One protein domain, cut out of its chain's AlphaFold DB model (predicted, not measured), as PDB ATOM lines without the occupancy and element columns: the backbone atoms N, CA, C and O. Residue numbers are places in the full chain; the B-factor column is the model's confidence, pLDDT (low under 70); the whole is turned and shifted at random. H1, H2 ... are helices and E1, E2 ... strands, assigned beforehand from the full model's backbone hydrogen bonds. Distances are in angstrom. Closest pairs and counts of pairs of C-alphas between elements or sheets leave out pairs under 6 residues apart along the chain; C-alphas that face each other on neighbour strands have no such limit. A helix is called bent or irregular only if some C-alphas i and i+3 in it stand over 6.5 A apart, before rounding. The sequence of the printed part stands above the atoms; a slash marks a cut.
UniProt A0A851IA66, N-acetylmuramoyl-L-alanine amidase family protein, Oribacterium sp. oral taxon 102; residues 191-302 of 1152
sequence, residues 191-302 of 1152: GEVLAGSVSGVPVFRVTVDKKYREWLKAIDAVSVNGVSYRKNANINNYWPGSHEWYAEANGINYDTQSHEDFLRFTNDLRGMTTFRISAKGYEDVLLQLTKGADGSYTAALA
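This is residues 191 to 302 of the 1152 residues of the protein "N-acetylmuramoyl-L-alanine amidase family protein" of Oribacterium sp. oral taxon 102 (UniProt A0A851IA66). Two strongly twisted four-stranded sheets stand face to face as a sandwich, their strands crossed at 65 degrees, with E1 near E8 along one edge and E3 near E4 along the other. The short helix H1 packs on E4 and E5 at one end. The printed part has 112 residues with eight named strands and one named helix, in the order E1 E2 H1 E3 E4 E5 E6 E7 E8; the class is mostly strand. The sheets, E1 E2 E5 E4 and E3 E6 E7 E8, are both antiparallel. The whole is compact, with a radius of gyration of the C-alphas of 13.2 A and spans of 35 by 34 by 27 A.

E1, residues 193 to 198, and E2, residues 201 to 208, form a hairpin, with N 196 and O 203 2.9 A apart. E2 neighbours E5, residues 258 to 266, through N 206 and O 263 at 2.8 A. E5 forms a hairpin with E4, residues 244 to 253, where N 264 and O 246 are 2.8 A apart; E4 bends by 105 degrees at residue 250 and E5 by 71 degrees at residue 261. H1, residues 210 to 218, is on this sheet at a height over the sheet of 8.2 A, slantwise to the strands at 40 degrees to E5 on the local plane; its closest C-alphas to E4 are Arg 213 and Ala 249, 6.2 A. H1 is irregular, with C-alphas 211 and 214 7.9 A apart; 3 of 5 O i to N i+4 pairs are within hydrogen-bond range. In the other sheet, E3, residues 219 to 224, neighbours E6, residues 273 to 279, with N 223 and O 276 at 2.9 A. E6, E7, residues 285 to 291, and E8, residues 297 to 301, form a meander, each strand the antiparallel neighbour of the one before: N 275 and O 287 are 2.8 A apart, N 288 and O 300 2.8 A. H1 only grazes this sheet, with residues 214 to 218. The closest C-alphas of E1 and E8 are Val 193 and Thr 298, 5.9 A.

E1 begins at C-alpha 193 (157.604, 150.966, 186.221) and measures 16.1 A. E2 measures 22.9 A, H1 13.7 A, E3 14.7 A, E4 19.4 A, E5 22.6 A, E6 19.3 A and E7 19.4 A. E8, 13.8 A, ends at C-alpha 301 (163.877, 148.472, 197.782).

The farthest C-alphas, Gly 281 and Asp 294, are 38.1 A apart. The printed part has no cut. The link E3 to E4 is long, residues 225 to 243; residues 230 to 231 pair parallel with 244 to 245 of E4. Mean pLDDT of the printed part is 76.1, with 30 residues under 70, among them 234 to 242.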
ATOM      1  N   GLY A 191     157.795 154.517 192.356       79.62
ATOM      2  CA  GLY A 191     156.503 154.572 191.678       79.62
ATOM      3  C   GLY A 191     156.340 153.520 190.578       79.62
ATOM      4  O   GLY A 191     156.956 152.455 190.594       79.62
ATOM      5  N   GLU A 192     155.485 153.836 189.606       81.44
ATOM      6  CA  GLU A 192     155.207 152.971 188.458       81.44
ATOM      7  C   GLU A 192     156.473 152.658 187.639       81.44
ATOM      8  O   GLU A 192     157.356 153.508 187.474       81.44
ATOM      9  N   VAL A 193     156.542 151.426 187.120       82.69
ATOM     10  CA  VAL A 193     157.604 150.966 186.221       82.69
ATOM     11  C   VAL A 193     157.029 150.758 184.827       82.69
ATOM     12  O   VAL A 193     156.242 149.841 184.599       82.69
ATOM     13  N   LEU A 194     157.470 151.578 183.877       77.31
ATOM     14  CA  LEU A 194     157.151 151.415 182.463       77.31
ATOM     15  C   LEU A 194     158.304 150.682 181.772       77.31
ATOM     16  O   LEU A 194     159.458 151.109 181.844       77.31
ATOM     17  N   ALA A 195     157.988 149.577 181.100       74.06
ATOM     18  CA  ALA A 195     158.939 148.763 180.351       74.06
ATOM     19  C   ALA A 195     158.624 148.830 178.852       74.06
ATOM     20  O   ALA A 195     157.484 148.619 178.441       74.06
ATOM     21  N   GLY A 196     159.643 149.086 178.036       70.56
ATOM     22  CA  GLY A 196     159.548 149.125 176.579       70.56
ATOM     23  C   GLY A 196     160.816 148.595 175.916       70.56
ATOM     24  O   GLY A 196     161.698 148.043 176.573       70.56
ATOM     25  N   SER A 197     160.925 148.773 174.602       64.94
ATOM     26  CA  SER A 197     162.130 148.425 173.845       64.94
ATOM     27  C   SER A 197     162.378 149.417 172.719       64.94
ATOM     28  O   SER A 197     161.449 149.716 171.967       64.94
ATOM     29  N   VAL A 198     163.623 149.856 172.548       58.97
ATOM     30  CA  VAL A 198     164.053 150.697 171.421       58.97
ATOM     31  C   VAL A 198     165.070 149.897 170.611       58.97
ATOM     32  O   VAL A 198     166.073 149.437 171.150       58.97
ATOM     33  N   SER A 199     164.772 149.653 169.332       59.84
ATOM     34  CA  SER A 199     165.604 148.849 168.413       59.84
ATOM     35  C   SER A 199     166.056 147.484 168.963       59.84
ATOM     36  O   SER A 199     167.146 147.003 168.668       59.84
ATOM     37  N   GLY A 200     165.191 146.843 169.757       59.19
ATOM     38  CA  GLY A 200     165.423 145.525 170.360       59.19
ATOM     39  C   GLY A 200     166.085 145.546 171.742       59.19
ATOM     40  O   GLY A 200     166.037 144.525 172.423       59.19
ATOM     41  N   VAL A 201     166.626 146.683 172.192       60.16
ATOM     42  CA  VAL A 201     167.200 146.844 173.539       60.16
ATOM     43  C   VAL A 201     166.079 147.167 174.537       60.16
ATOM     44  O   VAL A 201     165.318 148.110 174.285       60.16
ATOM     45  N   PRO A 202     165.931 146.434 175.658       71.00
ATOM     46  CA  PRO A 202     164.911 146.737 176.658       71.00
ATOM     47  C   PRO A 202     165.249 148.010 177.448       71.00
ATOM     48  O   PRO A 202     166.378 148.196 177.909       71.00
ATOM     49  N   VAL A 203     164.247 148.870 177.633       79.06
ATOM     50  CA  VAL A 203     164.354 150.141 178.359       79.06
ATOM     51  C   VAL A 203     163.321 150.165 179.480       79.06
ATOM     52  O   VAL A 203     162.133 149.937 179.243       79.06
ATOM     53  N   PHE A 204     163.765 150.486 180.692       83.12
ATOM     54  CA  PHE A 204     162.915 150.612 181.875       83.12
ATOM     55  C   PHE A 204     162.910 152.059 182.351       83.12
ATOM     56  O   PHE A 204     163.968 152.682 182.424       83.12
ATOM     57  N   ARG A 205     161.733 152.587 182.693       86.00
ATOM     58  CA  ARG A 205     161.545 153.867 183.388       86.00
ATOM     59  C   ARG A 205     160.876 153.590 184.729       86.00
ATOM     60  O   ARG A 205     159.844 152.930 184.759       86.00
ATOM     61  N   VAL A 206     161.439 154.124 185.805       88.06
ATOM     62  CA  VAL A 206     160.914 154.030 187.171       88.06
ATOM     63  C   VAL A 206     160.612 155.438 187.667       88.06
ATOM     64  O   VAL A 206     161.507 156.286 187.702       88.06
ATOM     65  N   THR A 207     159.361 155.704 188.034       86.25
ATOM     66  CA  THR A 207     158.943 157.019 188.543       86.25
ATOM     67  C   THR A 207     159.360 157.202 190.008       86.25
ATOM     68  O   THR A 207     159.349 156.258 190.797       86.25
ATOM     69  N   VAL A 208     159.726 158.425 190.387       88.38
ATOM     70  CA  VAL A 208     160.195 158.813 191.724       88.38
ATOM     71  C   VAL A 208     159.291 159.925 192.266       88.38
ATOM     72  O   VAL A 208     158.855 160.803 191.522       88.38
ATOM     73  N   ASP A 209     158.972 159.897 193.564       84.44
ATOM     74  CA  ASP A 209     158.165 160.957 194.183       84.44
ATOM     75  C   ASP A 209     158.926 162.298 194.176       84.44
ATOM     76  O   ASP A 209     160.115 162.360 194.499       84.44
ATOM     77  N   LYS A 210     158.217 163.389 193.861       83.44
ATOM     78  CA  LYS A 210     158.754 164.756 193.790       83.44
ATOM     79  C   LYS A 210     159.412 165.220 195.096       83.44
ATOM     80  O   LYS A 210     160.259 166.112 195.040       83.44
ATOM     81  N   LYS A 211     159.101 164.620 196.259       85.06
ATOM     82  CA  LYS A 211     159.833 164.890 197.516       85.06
ATOM     83  C   LYS A 211     161.317 164.492 197.459       85.06
ATOM     84  O   LYS A 211     162.127 165.105 198.144       85.06
ATOM     85  N   TYR A 212     161.688 163.535 196.605       89.19
ATOM     86  CA  TYR A 212     163.062 163.041 196.437       89.19
ATOM     87  C   TYR A 212     163.804 163.669 195.246       89.19
ATOM     88  O   TYR A 212     164.866 163.189 194.850       89.19
ATOM     89  N   ARG A 213     163.286 164.765 194.676       86.50
ATOM     90  CA  ARG A 213     163.868 165.444 193.506       86.50
ATOM     91  C   ARG A 213     165.341 165.836 193.684       86.50
ATOM     92  O   ARG A 213     166.110 165.742 192.730       86.50
ATOM     93  N   GLU A 214     165.751 166.239 194.885       84.44
ATOM     94  CA  GLU A 214     167.153 166.593 195.162       84.44
ATOM     95  C   GLU A 214     168.073 165.365 195.271       84.44
ATOM     96  O   GLU A 214     169.219 165.439 194.839       84.44
ATOM     97  N   TRP A 215     167.563 164.212 195.731       91.50
ATOM     98  CA  TRP A 215     168.281 162.933 195.629       91.50
ATOM     99  C   TRP A 215     168.431 162.507 194.162       91.50
ATOM    100  O   TRP A 215     169.532 162.177 193.734       91.50
ATOM    101  N   LEU A 216     167.359 162.602 193.362       88.88
ATOM    102  CA  LEU A 216     167.359 162.196 191.949       88.88
ATOM    103  C   LEU A 216     168.375 162.993 191.111       88.88
ATOM    104  O   LEU A 216     169.053 162.429 190.254       88.88
ATOM    105  N   LYS A 217     168.514 164.299 191.381       87.12
ATOM    106  CA  LYS A 217     169.552 165.155 190.778       87.12
ATOM    107  C   LYS A 217     170.969 164.803 191.235       87.12
ATOM    108  O   LYS A 217     171.913 165.039 190.487       87.12
ATOM    109  N   ALA A 218     171.121 164.298 192.459       87.75
ATOM    110  CA  ALA A 218     172.412 163.990 193.061       87.75
ATOM    111  C   ALA A 218     172.986 162.629 192.630       87.75
ATOM    112  O   ALA A 218     174.131 162.351 192.979       87.75
ATOM    113  N   ILE A 219     172.236 161.805 191.883       90.12
ATOM    114  CA  ILE A 219     172.724 160.517 191.363       90.12
ATOM    115  C   ILE A 219     173.945 160.742 190.462       90.12
ATOM    116  O   ILE A 219     173.868 161.413 189.420       90.12
ATOM    117  N   ASP A 220     175.064 160.138 190.855       85.38
ATOM    118  CA  ASP A 220     176.353 160.196 190.170       85.38
ATOM    119  C   ASP A 220     176.790 158.837 189.605       85.38
ATOM    120  O   ASP A 220     177.399 158.814 188.533       85.38
ATOM    121  N   ALA A 221     176.394 157.717 190.221       82.69
ATOM    122  CA  ALA A 221     176.652 156.375 189.697       82.69
ATOM    123  C   ALA A 221     175.448 155.421 189.807       82.69
ATOM    124  O   ALA A 221     174.648 155.468 190.739       82.69
ATOM    125  N   VAL A 222     175.363 154.500 188.845       81.62
ATOM    126  CA  VAL A 222     174.449 153.351 188.850       81.62
ATOM    127  C   VAL A 222     175.263 152.110 188.501       81.62
ATOM    128  O   VAL A 222     176.081 152.149 187.581       81.62
ATOM    129  N   SER A 223     175.039 151.005 189.207       75.56
ATOM    130  CA  SER A 223     175.655 149.711 188.900       75.56
ATOM    131  C   SER A 223     174.702 148.539 189.140       75.56
ATOM    132  O   SER A 223     173.748 148.649 189.908       75.56
ATOM    133  N   VAL A 224     174.963 147.403 188.492       71.81
ATOM    134  CA  VAL A 224     174.266 146.125 188.724       71.81
ATOM    135  C   VAL A 224     175.328 145.049 188.901       71.81
ATOM    136  O   VAL A 224     176.211 144.928 188.058       71.81
ATOM    137  N   ASN A 225     175.271 144.286 189.996       61.78
ATOM    138  CA  ASN A 225     176.247 143.232 190.327       61.78
ATOM    139  C   ASN A 225     177.728 143.683 190.240       61.78
ATOM    140  O   ASN A 225     178.601 142.895 189.893       61.78
ATOM    141  N   GLY A 226     178.017 144.958 190.531       55.50
ATOM    142  CA  GLY A 226     179.362 145.545 190.436       55.50
ATOM    143  C   GLY A 226     179.752 146.094 189.055       55.50
ATOM    144  O   GLY A 226     180.772 146.767 188.946       55.50
ATOM    145  N   VAL A 227     178.938 145.886 188.013       58.59
ATOM    146  CA  VAL A 227     179.142 146.481 186.682       58.59
ATOM    147  C   VAL A 227     178.577 147.900 186.659       58.59
ATOM    148  O   VAL A 227     177.377 148.092 186.863       58.59
ATOM    149  N   SER A 228     179.425 148.896 186.396       69.69
ATOM    150  CA  SER A 228     179.039 150.311 186.276       69.69
ATOM    151  C   SER A 228     178.275 150.599 184.982       69.69
ATOM    152  O   SER A 228     178.699 150.195 183.902       69.69
ATOM    153  N   TYR A 229     177.175 151.347 185.078       81.12
ATOM    154  CA  TYR A 229     176.365 151.758 183.930       81.12
ATOM    155  C   TYR A 229     176.790 153.153 183.447       81.12
ATOM    156  O   TYR A 229     177.067 154.055 184.244       81.12
ATOM    157  N   ARG A 230     176.788 153.372 182.128       78.12
ATOM    158  CA  ARG A 230     177.134 154.664 181.511       78.12
ATOM    159  C   ARG A 230     175.957 155.640 181.577       78.12
ATOM    160  O   ARG A 230     174.855 155.307 181.152       78.12
ATOM    161  N   LYS A 231     176.187 156.877 182.026       81.81
ATOM    162  CA  LYS A 231     175.169 157.941 181.979       81.81
ATOM    163  C   LYS A 231     174.972 158.414 180.530       81.81
ATOM    164  O   LYS A 231     175.942 158.828 179.901       81.81
ATOM    165  N   ASN A 232     173.750 158.372 179.996       76.75
ATOM    166  CA  ASN A 232     173.433 158.832 178.634       76.75
ATOM    167  C   ASN A 232     172.082 159.569 178.600       76.75
ATOM    168  O   ASN A 232     171.039 158.965 178.817       76.75
ATOM    169  N   ALA A 233     172.078 160.863 178.271       71.00
ATOM    170  CA  ALA A 233     170.851 161.668 178.208       71.00
ATOM    171  C   ALA A 233     169.890 161.281 177.060       71.00
ATOM    172  O   ALA A 233     168.710 161.621 177.102       71.00
ATOM    173  N   ASN A 234     170.367 160.548 176.048       67.12
ATOM    174  CA  ASN A 234     169.652 160.272 174.797       67.12
ATOM    175  C   ASN A 234     169.180 158.810 174.649       67.12
ATOM    176  O   ASN A 234     169.066 158.315 173.530       67.12
ATOM    177  N   ILE A 235     168.846 158.121 175.750       62.47
ATOM    178  CA  ILE A 235     168.377 156.709 175.763       62.47
ATOM    179  C   ILE A 235     167.131 156.444 174.874       62.47
ATOM    180  O   ILE A 235     166.834 155.298 174.550       62.47
ATOM    181  N   ASN A 236     166.419 157.486 174.426       55.81
ATOM    182  CA  ASN A 236     165.286 157.369 173.496       55.81
ATOM    183  C   ASN A 236     165.654 157.428 171.997       55.81
ATOM    184  O   ASN A 236     164.774 157.201 171.169       55.81
ATOM    185  N   ASN A 237     166.893 157.761 171.619       54.09
ATOM    186  CA  ASN A 237     167.279 157.798 170.202       54.09
ATOM    187  C   ASN A 237     167.412 156.382 169.619       54.09
ATOM    188  O   ASN A 237     167.625 155.421 170.348       54.09
ATOM    189  N   TYR A 238     167.315 156.274 168.289       48.38
ATOM    190  CA  TYR A 238     167.116 155.035 167.512       48.38
ATOM    191  C   TYR A 238     168.034 153.825 167.805       48.38
ATOM    192  O   TYR A 238     167.738 152.747 167.299       48.38
ATOM    193  N   TRP A 239     169.119 153.953 168.574       53.28
ATOM    194  CA  TRP A 239     170.049 152.862 168.905       53.28
ATOM    195  C   TRP A 239     170.695 153.082 170.293       53.28
ATOM    196  O   TRP A 239     171.848 153.516 170.353       53.28
ATOM    197  N   PRO A 240     169.992 152.842 171.417       57.69
ATOM    198  CA  PRO A 240     170.611 152.935 172.738       57.69
ATOM    199  C   PRO A 240     171.585 151.772 172.971       57.69
ATOM    200  O   PRO A 240     171.433 150.688 172.404       57.69
ATOM    201  N   GLY A 241     172.590 151.986 173.820       58.53
ATOM    202  CA  GLY A 241     173.515 150.930 174.233       58.53
ATOM    203  C   GLY A 241     172.912 150.031 175.313       58.53
ATOM    204  O   GLY A 241     171.930 150.396 175.960       58.53
ATOM    205  N   SER A 242     173.523 148.873 175.567       61.16
ATOM    206  CA  SER A 242     173.283 148.136 176.814       61.16
ATOM    207  C   SER A 242     174.044 148.792 177.976       61.16
ATOM    208  O   SER A 242     175.080 149.425 177.762       61.16
ATOM    209  N   HIS A 243     173.541 148.626 179.202       72.56
ATOM    210  CA  HIS A 243     174.150 149.144 180.435       72.56
ATOM    211  C   HIS A 243     174.250 150.683 180.494       72.56
ATOM    212  O   HIS A 243     175.253 151.246 180.938       72.56
ATOM    213  N   GLU A 244     173.203 151.383 180.052       81.75
ATOM    214  CA  GLU A 244     173.077 152.844 180.141       81.75
ATOM    215  C   GLU A 244     172.043 153.275 181.191       81.75
ATOM    216  O   GLU A 244     171.100 152.539 181.485       81.75
ATOM    217  N   TRP A 245     172.187 154.485 181.741       87.38
ATOM    218  CA  TRP A 245     171.218 155.081 182.667       87.38
ATOM    219  C   TRP A 245     171.029 156.591 182.478       87.38
ATOM    220  O   TRP A 245     171.902 157.293 181.962       87.38
ATOM    221  N   TYR A 246     169.882 157.106 182.928       87.31
ATOM    222  CA  TYR A 246     169.568 158.536 182.918       87.31
ATOM    223  C   TYR A 246     168.547 158.908 183.994       87.31
ATOM    224  O   TYR A 246     167.518 158.250 184.122       87.31
ATOM    225  N   ALA A 247     168.807 159.982 184.737       87.44
ATOM    226  CA  ALA A 247     167.902 160.540 185.740       87.44
ATOM    227  C   ALA A 247     167.382 161.901 185.261       87.44
ATOM    228  O   ALA A 247     168.187 162.758 184.897       87.44
ATOM    229  N   GLU A 248     166.066 162.117 185.293       84.06
ATOM    230  CA  GLU A 248     165.454 163.385 184.891       84.06
ATOM    231  C   GLU A 248     164.435 163.858 185.931       84.06
ATOM    232  O   GLU A 248     163.463 163.170 186.248       84.06
ATOM    233  N   ALA A 249     164.651 165.066 186.451       83.12
ATOM    234  CA  ALA A 249     163.677 165.765 187.274       83.12
ATOM    235  C   ALA A 249     162.764 166.611 186.378       83.12
ATOM    236  O   ALA A 249     163.246 167.438 185.608       83.12
ATOM    237  N   ASN A 250     161.449 166.472 186.549       79.88
ATOM    238  CA  ASN A 250     160.419 167.197 185.809       79.88
ATOM    239  C   ASN A 250     160.377 166.900 184.294       79.88
ATOM    240  O   ASN A 250     159.920 167.746 183.517       79.88
ATOM    241  N   GLY A 251     160.815 165.709 183.883       72.88
ATOM    242  CA  GLY A 251     160.776 165.261 182.493       72.88
ATOM    243  C   GLY A 251     159.350 165.051 181.982       72.88
ATOM    244  O   GLY A 251     158.423 164.783 182.751       72.88
ATOM    245  N   ILE A 252     159.161 165.195 180.670       70.00
ATOM    246  CA  ILE A 252     157.848 165.045 180.029       70.00
ATOM    247  C   ILE A 252     157.553 163.561 179.806       70.00
ATOM    248  O   ILE A 252     158.301 162.851 179.130       70.00
ATOM    249  N   ASN A 253     156.423 163.095 180.333       66.12
ATOM    250  CA  ASN A 253     155.845 161.823 179.940       66.12
ATOM    251  C   ASN A 253     154.980 162.033 178.687       66.12
ATOM    252  O   ASN A 253     153.903 162.619 178.756       66.12
ATOM    253  N   TYR A 254     155.480 161.611 177.523       62.09
ATOM    254  CA  TYR A 254     154.856 161.902 176.226       62.09
ATOM    255  C   TYR A 254     153.483 161.242 176.022       62.09
ATOM    256  O   TYR A 254     152.667 161.792 175.285       62.09
ATOM    257  N   ASP A 255     153.199 160.127 176.702       57.91
ATOM    258  CA  ASP A 255     151.928 159.397 176.566       57.91
ATOM    259  C   ASP A 255     150.772 160.071 177.331       57.91
ATOM    260  O   ASP A 255     149.610 159.987 176.936       57.91
ATOM    261  N   THR A 256     151.089 160.773 178.421       66.25
ATOM    262  CA  THR A 256     150.128 161.416 179.341       66.25
ATOM    263  C   THR A 256     150.208 162.947 179.344       66.25
ATOM    264  O   THR A 256     149.334 163.609 179.902       66.25
ATOM    265  N   GLN A 257     151.263 163.516 178.753       69.06
ATOM    266  CA  GLN A 257     151.672 164.927 178.824       69.06
ATOM    267  C   GLN A 257     151.845 165.483 180.256       69.06
ATOM    268  O   GLN A 257     151.802 166.695 180.476       69.06
ATOM    269  N   SER A 258     152.079 164.614 181.245       73.75
ATOM    270  CA  SER A 258     152.435 165.000 182.617       73.75
ATOM    271  C   SER A 258     153.941 165.238 182.780       73.75
ATOM    272  O   SER A 258     154.765 164.635 182.096       73.75
ATOM    273  N   HIS A 259     154.307 166.105 183.732       77.62
ATOM    274  CA  HIS A 259     155.690 166.259 184.192       77.62
ATOM    275  C   HIS A 259     155.961 165.373 185.413       77.62
ATOM    276  O   HIS A 259     155.359 165.563 186.484       77.62
ATOM    277  N   GLU A 260     156.910 164.458 185.253       82.00
ATOM    278  CA  GLU A 260     157.275 163.402 186.198       82.00
ATOM    279  C   GLU A 260     158.775 163.426 186.504       82.00
ATOM    280  O   GLU A 260     159.587 163.883 185.701       82.00
ATOM    281  N   ASP A 261     159.138 162.937 187.684       86.75
ATOM    282  CA  ASP A 261     160.528 162.734 188.081       86.75
ATOM    283  C   ASP A 261     160.800 161.236 187.916       86.75
ATOM    284  O   ASP A 261     160.050 160.423 188.456       86.75
ATOM    285  N   PHE A 262     161.802 160.844 187.129       88.00
ATOM    286  CA  PHE A 262     162.042 159.428 186.840       88.00
ATOM    287  C   PHE A 262     163.517 159.089 186.639       88.00
ATOM    288  O   PHE A 262     164.363 159.936 186.342       88.00
ATOM    289  N   LEU A 263     163.793 157.793 186.731       87.81
ATOM    290  CA  LEU A 263     165.076 157.169 186.451       87.81
ATOM    291  C   LEU A 263     164.891 156.139 185.325       87.81
ATOM    292  O   LEU A 263     163.909 155.396 185.321       87.81
ATOM    293  N   ARG A 264     165.789 156.118 184.338       86.00
ATOM    294  CA  ARG A 264     165.778 155.182 183.202       86.00
ATOM    295  C   ARG A 264     167.039 154.337 183.165       86.00
ATOM    296  O   ARG A 264     168.116 154.844 183.469       86.00
ATOM    297  N   PHE A 265     166.898 153.099 182.699       85.19
ATOM    298  CA  PHE A 265     168.004 152.165 182.485       85.19
ATOM    299  C   PHE A 265     167.795 151.327 181.218       85.19
ATOM    300  O   PHE A 265     166.655 150.977 180.895       85.19
ATOM    301  N   THR A 266     168.884 150.937 180.554       77.81
ATOM    302  CA  THR A 266     168.890 149.893 179.515       77.81
ATOM    303  C   THR A 266     169.510 148.617 180.084       77.81
ATOM    304  O   THR A 266     170.628 148.638 180.601       77.81
ATOM    305  N   ASN A 267     168.778 147.500 180.060       66.06
ATOM    306  CA  ASN A 267     169.248 146.246 180.660       66.06
ATOM    307  C   ASN A 267     168.525 145.024 180.073       66.06
ATOM    308  O   ASN A 267     167.308 145.041 179.900       66.06
ATOM    309  N   ASP A 268     169.237 143.923 179.851       59.00
ATOM    310  CA  ASP A 268     168.668 142.661 179.371       59.00
ATOM    311  C   ASP A 268     168.078 141.835 180.531       59.00
ATOM    312  O   ASP A 268     168.524 140.727 180.835       59.00
ATOM    313  N   LEU A 269     167.052 142.381 181.203       54.94
ATOM    314  CA  LEU A 269     166.444 141.784 182.402       54.94
ATOM    315  C   LEU A 269     165.925 140.353 182.167       54.94
ATOM    316  O   LEU A 269     164.830 140.142 181.632       54.94
ATOM    317  N   ARG A 270     166.660 139.361 182.685       51.69
ATOM    318  CA  ARG A 270     166.245 137.949 182.780       51.69
ATOM    319  C   ARG A 270     165.843 137.555 184.206       51.69
ATOM    320  O   ARG A 270     166.349 136.582 184.753       51.69
ATOM    321  N   GLY A 271     164.894 138.290 184.787       59.22
ATOM    322  CA  GLY A 271     164.278 137.954 186.075       59.22
ATOM    323  C   GLY A 271     164.282 139.117 187.060       59.22
ATOM    324  O   GLY A 271     163.846 140.215 186.722       59.22
ATOM    325  N   MET A 272     164.730 138.835 188.283       55.12
ATOM    326  CA  MET A 272     164.897 139.790 189.380       55.12
ATOM    327  C   MET A 272     166.279 140.446 189.260       55.12
ATOM    328  O   MET A 272     167.261 139.755 188.988       55.12
ATOM    329  N   THR A 273     166.387 141.765 189.407       76.00
ATOM    330  CA  THR A 273     167.671 142.470 189.240       76.00
ATOM    331  C   THR A 273     167.759 143.681 190.154       76.00
ATOM    332  O   THR A 273     166.848 144.507 190.167       76.00
ATOM    333  N   THR A 274     168.864 143.787 190.892       81.25
ATOM    334  CA  THR A 274     169.111 144.863 191.857       81.25
ATOM    335  C   THR A 274     170.141 145.850 191.306       81.25
ATOM    336  O   THR A 274     171.281 145.488 191.024       81.25
ATOM    337  N   PHE A 275     169.725 147.105 191.172       83.75
ATOM    338  CA  PHE A 275     170.540 148.258 190.821       83.75
ATOM    339  C   PHE A 275     171.004 148.942 192.109       83.75
ATOM    340  O   PHE A 275     170.174 149.319 192.935       83.75
ATOM    341  N   ARG A 276     172.313 149.143 192.272       86.06
ATOM    342  CA  ARG A 276     172.879 150.038 193.287       86.06
ATOM    343  C   ARG A 276     172.974 151.434 192.682       86.06
ATOM    344  O   ARG A 276     173.653 151.623 191.672       86.06
ATOM    345  N   ILE A 277     172.267 152.382 193.284       90.25
ATOM    346  CA  ILE A 277     172.200 153.783 192.867       90.25
ATOM    347  C   ILE A 277     172.915 154.614 193.930       90.25
ATOM    348  O   ILE A 277     172.416 154.736 195.051       90.25
ATOM    349  N   SER A 278     174.053 155.193 193.568       87.12
ATOM    350  CA  SER A 278     174.807 156.108 194.425       87.12
ATOM    351  C   SER A 278     174.431 157.550 194.091       87.12
ATOM    352  O   SER A 278     174.217 157.901 192.927       87.12
ATOM    353  N   ALA A 279     174.304 158.383 195.124       87.88
ATOM    354  CA  ALA A 279     173.979 159.795 194.979       87.88
ATOM    355  C   ALA A 279     174.792 160.646 195.960       87.88
ATOM    356  O   ALA A 279     174.881 160.344 197.152       87.88
ATOM    357  N   LYS A 280     175.377 161.742 195.469       84.62
ATOM    358  CA  LYS A 280     176.412 162.499 196.180       84.62
ATOM    359  C   LYS A 280     175.931 163.054 197.525       84.62
ATOM    360  O   LYS A 280     175.185 164.036 197.613       84.62
ATOM    361  N   GLY A 281     176.425 162.446 198.602       78.44
ATOM    362  CA  GLY A 281     176.081 162.807 199.977       78.44
ATOM    363  C   GLY A 281     174.683 162.355 200.406       78.44
ATOM    364  O   GLY A 281     174.071 163.060 201.205       78.44
ATOM    365  N   TYR A 282     174.202 161.242 199.855       83.75
ATOM    366  CA  TYR A 282     173.076 160.423 200.310       83.75
ATOM    367  C   TYR A 282     173.582 158.979 200.505       83.75
ATOM    368  O   TYR A 282     174.684 158.655 200.064       83.75
ATOM    369  N   GLU A 283     172.802 158.116 201.156       81.12
ATOM    370  CA  GLU A 283     173.113 156.680 201.216       81.12
ATOM    371  C   GLU A 283     172.799 155.980 199.880       81.12
ATOM    372  O   GLU A 283     171.925 156.422 199.125       81.12
ATOM    373  N   ASP A 284     173.520 154.890 199.591       84.19
ATOM    374  CA  ASP A 284     173.282 154.036 198.421       84.19
ATOM    375  C   ASP A 284     171.870 153.436 198.467       84.19
ATOM    376  O   ASP A 284     171.441 152.882 199.478       84.19
ATOM    377  N   VAL A 285     171.165 153.477 197.338       88.19
ATOM    378  CA  VAL A 285     169.818 152.911 197.212       88.19
ATOM    379  C   VAL A 285     169.870 151.644 196.367       88.19
ATOM    380  O   VAL A 285     170.237 151.684 195.192       88.19
ATOM    381  N   LEU A 286     169.471 150.516 196.957       86.62
ATOM    382  CA  LEU A 286     169.328 149.238 196.260       86.62
ATOM    383  C   LEU A 286     167.910 149.118 195.682       86.62
ATOM    384  O   LEU A 286     166.973 148.710 196.368       86.62
ATOM    385  N   LEU A 287     167.748 149.486 194.412       87.00
ATOM    386  CA  LEU A 287     166.496 149.365 193.664       87.00
ATOM    387  C   LEU A 287     166.412 147.991 192.997       87.00
ATOM    388  O   LEU A 287     167.190 147.680 192.100       87.00
ATOM    389  N   GLN A 288     165.420 147.193 193.362       85.31
ATOM    390  CA  GLN A 288     165.158 145.898 192.754       85.31
ATOM    391  C   GLN A 288     163.969 145.957 191.795       85.31
ATOM    392  O   GLN A 288     162.854 146.307 192.184       85.31
ATOM    393  N   LEU A 289     164.208 145.568 190.542       83.06
ATOM    394  CA  LEU A 289     163.166 145.338 189.548       83.06
ATOM    395  C   LEU A 289     162.807 143.853 189.502       83.06
ATOM    396  O   LEU A 289     163.683 142.995 189.379       83.06
ATOM    397  N   THR A 290     161.510 143.556 189.577       81.12
ATOM    398  CA  THR A 290     160.967 142.192 189.500       81.12
ATOM    399  C   THR A 290     159.949 142.099 188.371       81.12
ATOM    400  O   THR A 290     159.065 142.945 188.258       81.12
ATOM    401  N   LYS A 291     160.053 141.058 187.538       79.88
ATOM    402  CA  LYS A 291     159.074 140.769 186.483       79.88
ATOM    403  C   LYS A 291     157.942 139.880 187.009       79.88
ATOM    404  O   LYS A 291     158.197 138.779 187.494       79.88
ATOM    405  N   GLY A 292     156.702 140.341 186.874       72.94
ATOM    406  CA  GLY A 292     155.492 139.586 187.184       72.94
ATOM    407  C   GLY A 292     155.212 138.461 186.181       72.94
ATOM    408  O   GLY A 292     155.677 138.477 185.040       72.94
ATOM    409  N   ALA A 293     154.409 137.477 186.596       71.38
ATOM    410  CA  ALA A 293     154.011 136.347 185.746       71.38
ATOM    411  C   ALA A 293     153.110 136.754 184.557       71.38
ATOM    412  O   ALA A 293     152.989 136.005 183.590       71.38
ATOM    413  N   ASP A 294     152.499 137.937 184.624       71.38
ATOM    414  CA  ASP A 294     151.733 138.587 183.553       71.38
ATOM    415  C   ASP A 294     152.611 139.402 182.580       71.38
ATOM    416  O   ASP A 294     152.119 139.902 181.571       71.38
ATOM    417  N   GLY A 295     153.913 139.518 182.860       66.44
ATOM    418  CA  GLY A 295     154.871 140.291 182.073       66.44
ATOM    419  C   GLY A 295     155.044 141.748 182.510       66.44
ATOM    420  O   GLY A 295     155.913 142.415 181.945       66.44
ATOM    421  N   SER A 296     154.283 142.221 183.505       75.94
ATOM    422  CA  SER A 296     154.480 143.535 184.133       75.94
ATOM    423  C   SER A 296     155.790 143.592 184.933       75.94
ATOM    424  O   SER A 296     156.416 142.564 185.199       75.94
ATOM    425  N   TYR A 297     156.227 144.794 185.312       81.12
ATOM    426  CA  TYR A 297     157.415 145.001 186.143       81.12
ATOM    427  C   TYR A 297     157.055 145.832 187.375       81.12
ATOM    428  O   TYR A 297     156.253 146.758 187.292       81.12
ATOM    429  N   THR A 298     157.663 145.515 188.516       80.75
ATOM    430  CA  THR A 298     157.527 146.274 189.765       80.75
ATOM    431  C   THR A 298     158.893 146.674 190.311       80.75
ATOM    432  O   THR A 298     159.884 145.969 190.105       80.75
ATOM    433  N   ALA A 299     158.936 147.815 191.000       85.19
ATOM    434  CA  ALA A 299     160.109 148.347 191.683       85.19
ATOM    435  C   ALA A 299     159.924 148.260 193.202       85.19
ATOM    436  O   ALA A 299     158.877 148.641 193.725       85.19
ATOM    437  N   ALA A 300     160.947 147.789 193.909       82.38
ATOM    438  CA  ALA A 300     161.003 147.758 195.369       82.38
ATOM    439  C   ALA A 300     162.423 148.083 195.856       82.38
ATOM    440  O   ALA A 300     163.381 147.979 195.091       82.38
ATOM    441  N   LEU A 301     162.568 148.458 197.127       84.19
ATOM    442  CA  LEU A 301     163.877 148.472 197.782       84.19
ATOM    443  C   LEU A 301     164.302 147.041 198.132       84.19
ATOM    444  O   LEU A 301     163.465 146.236 198.541       84.19
ATOM    445  N   ALA A 302     165.593 146.749 198.001       79.31
ATOM    446  CA  ALA A 302     166.211 145.512 198.466       79.31
ATOM    447  C   ALA A 302     167.146 145.758 199.659       79.31
ATOM    448  O   ALA A 302     167.727 146.832 199.801       79.31
TER     449      ALA A 302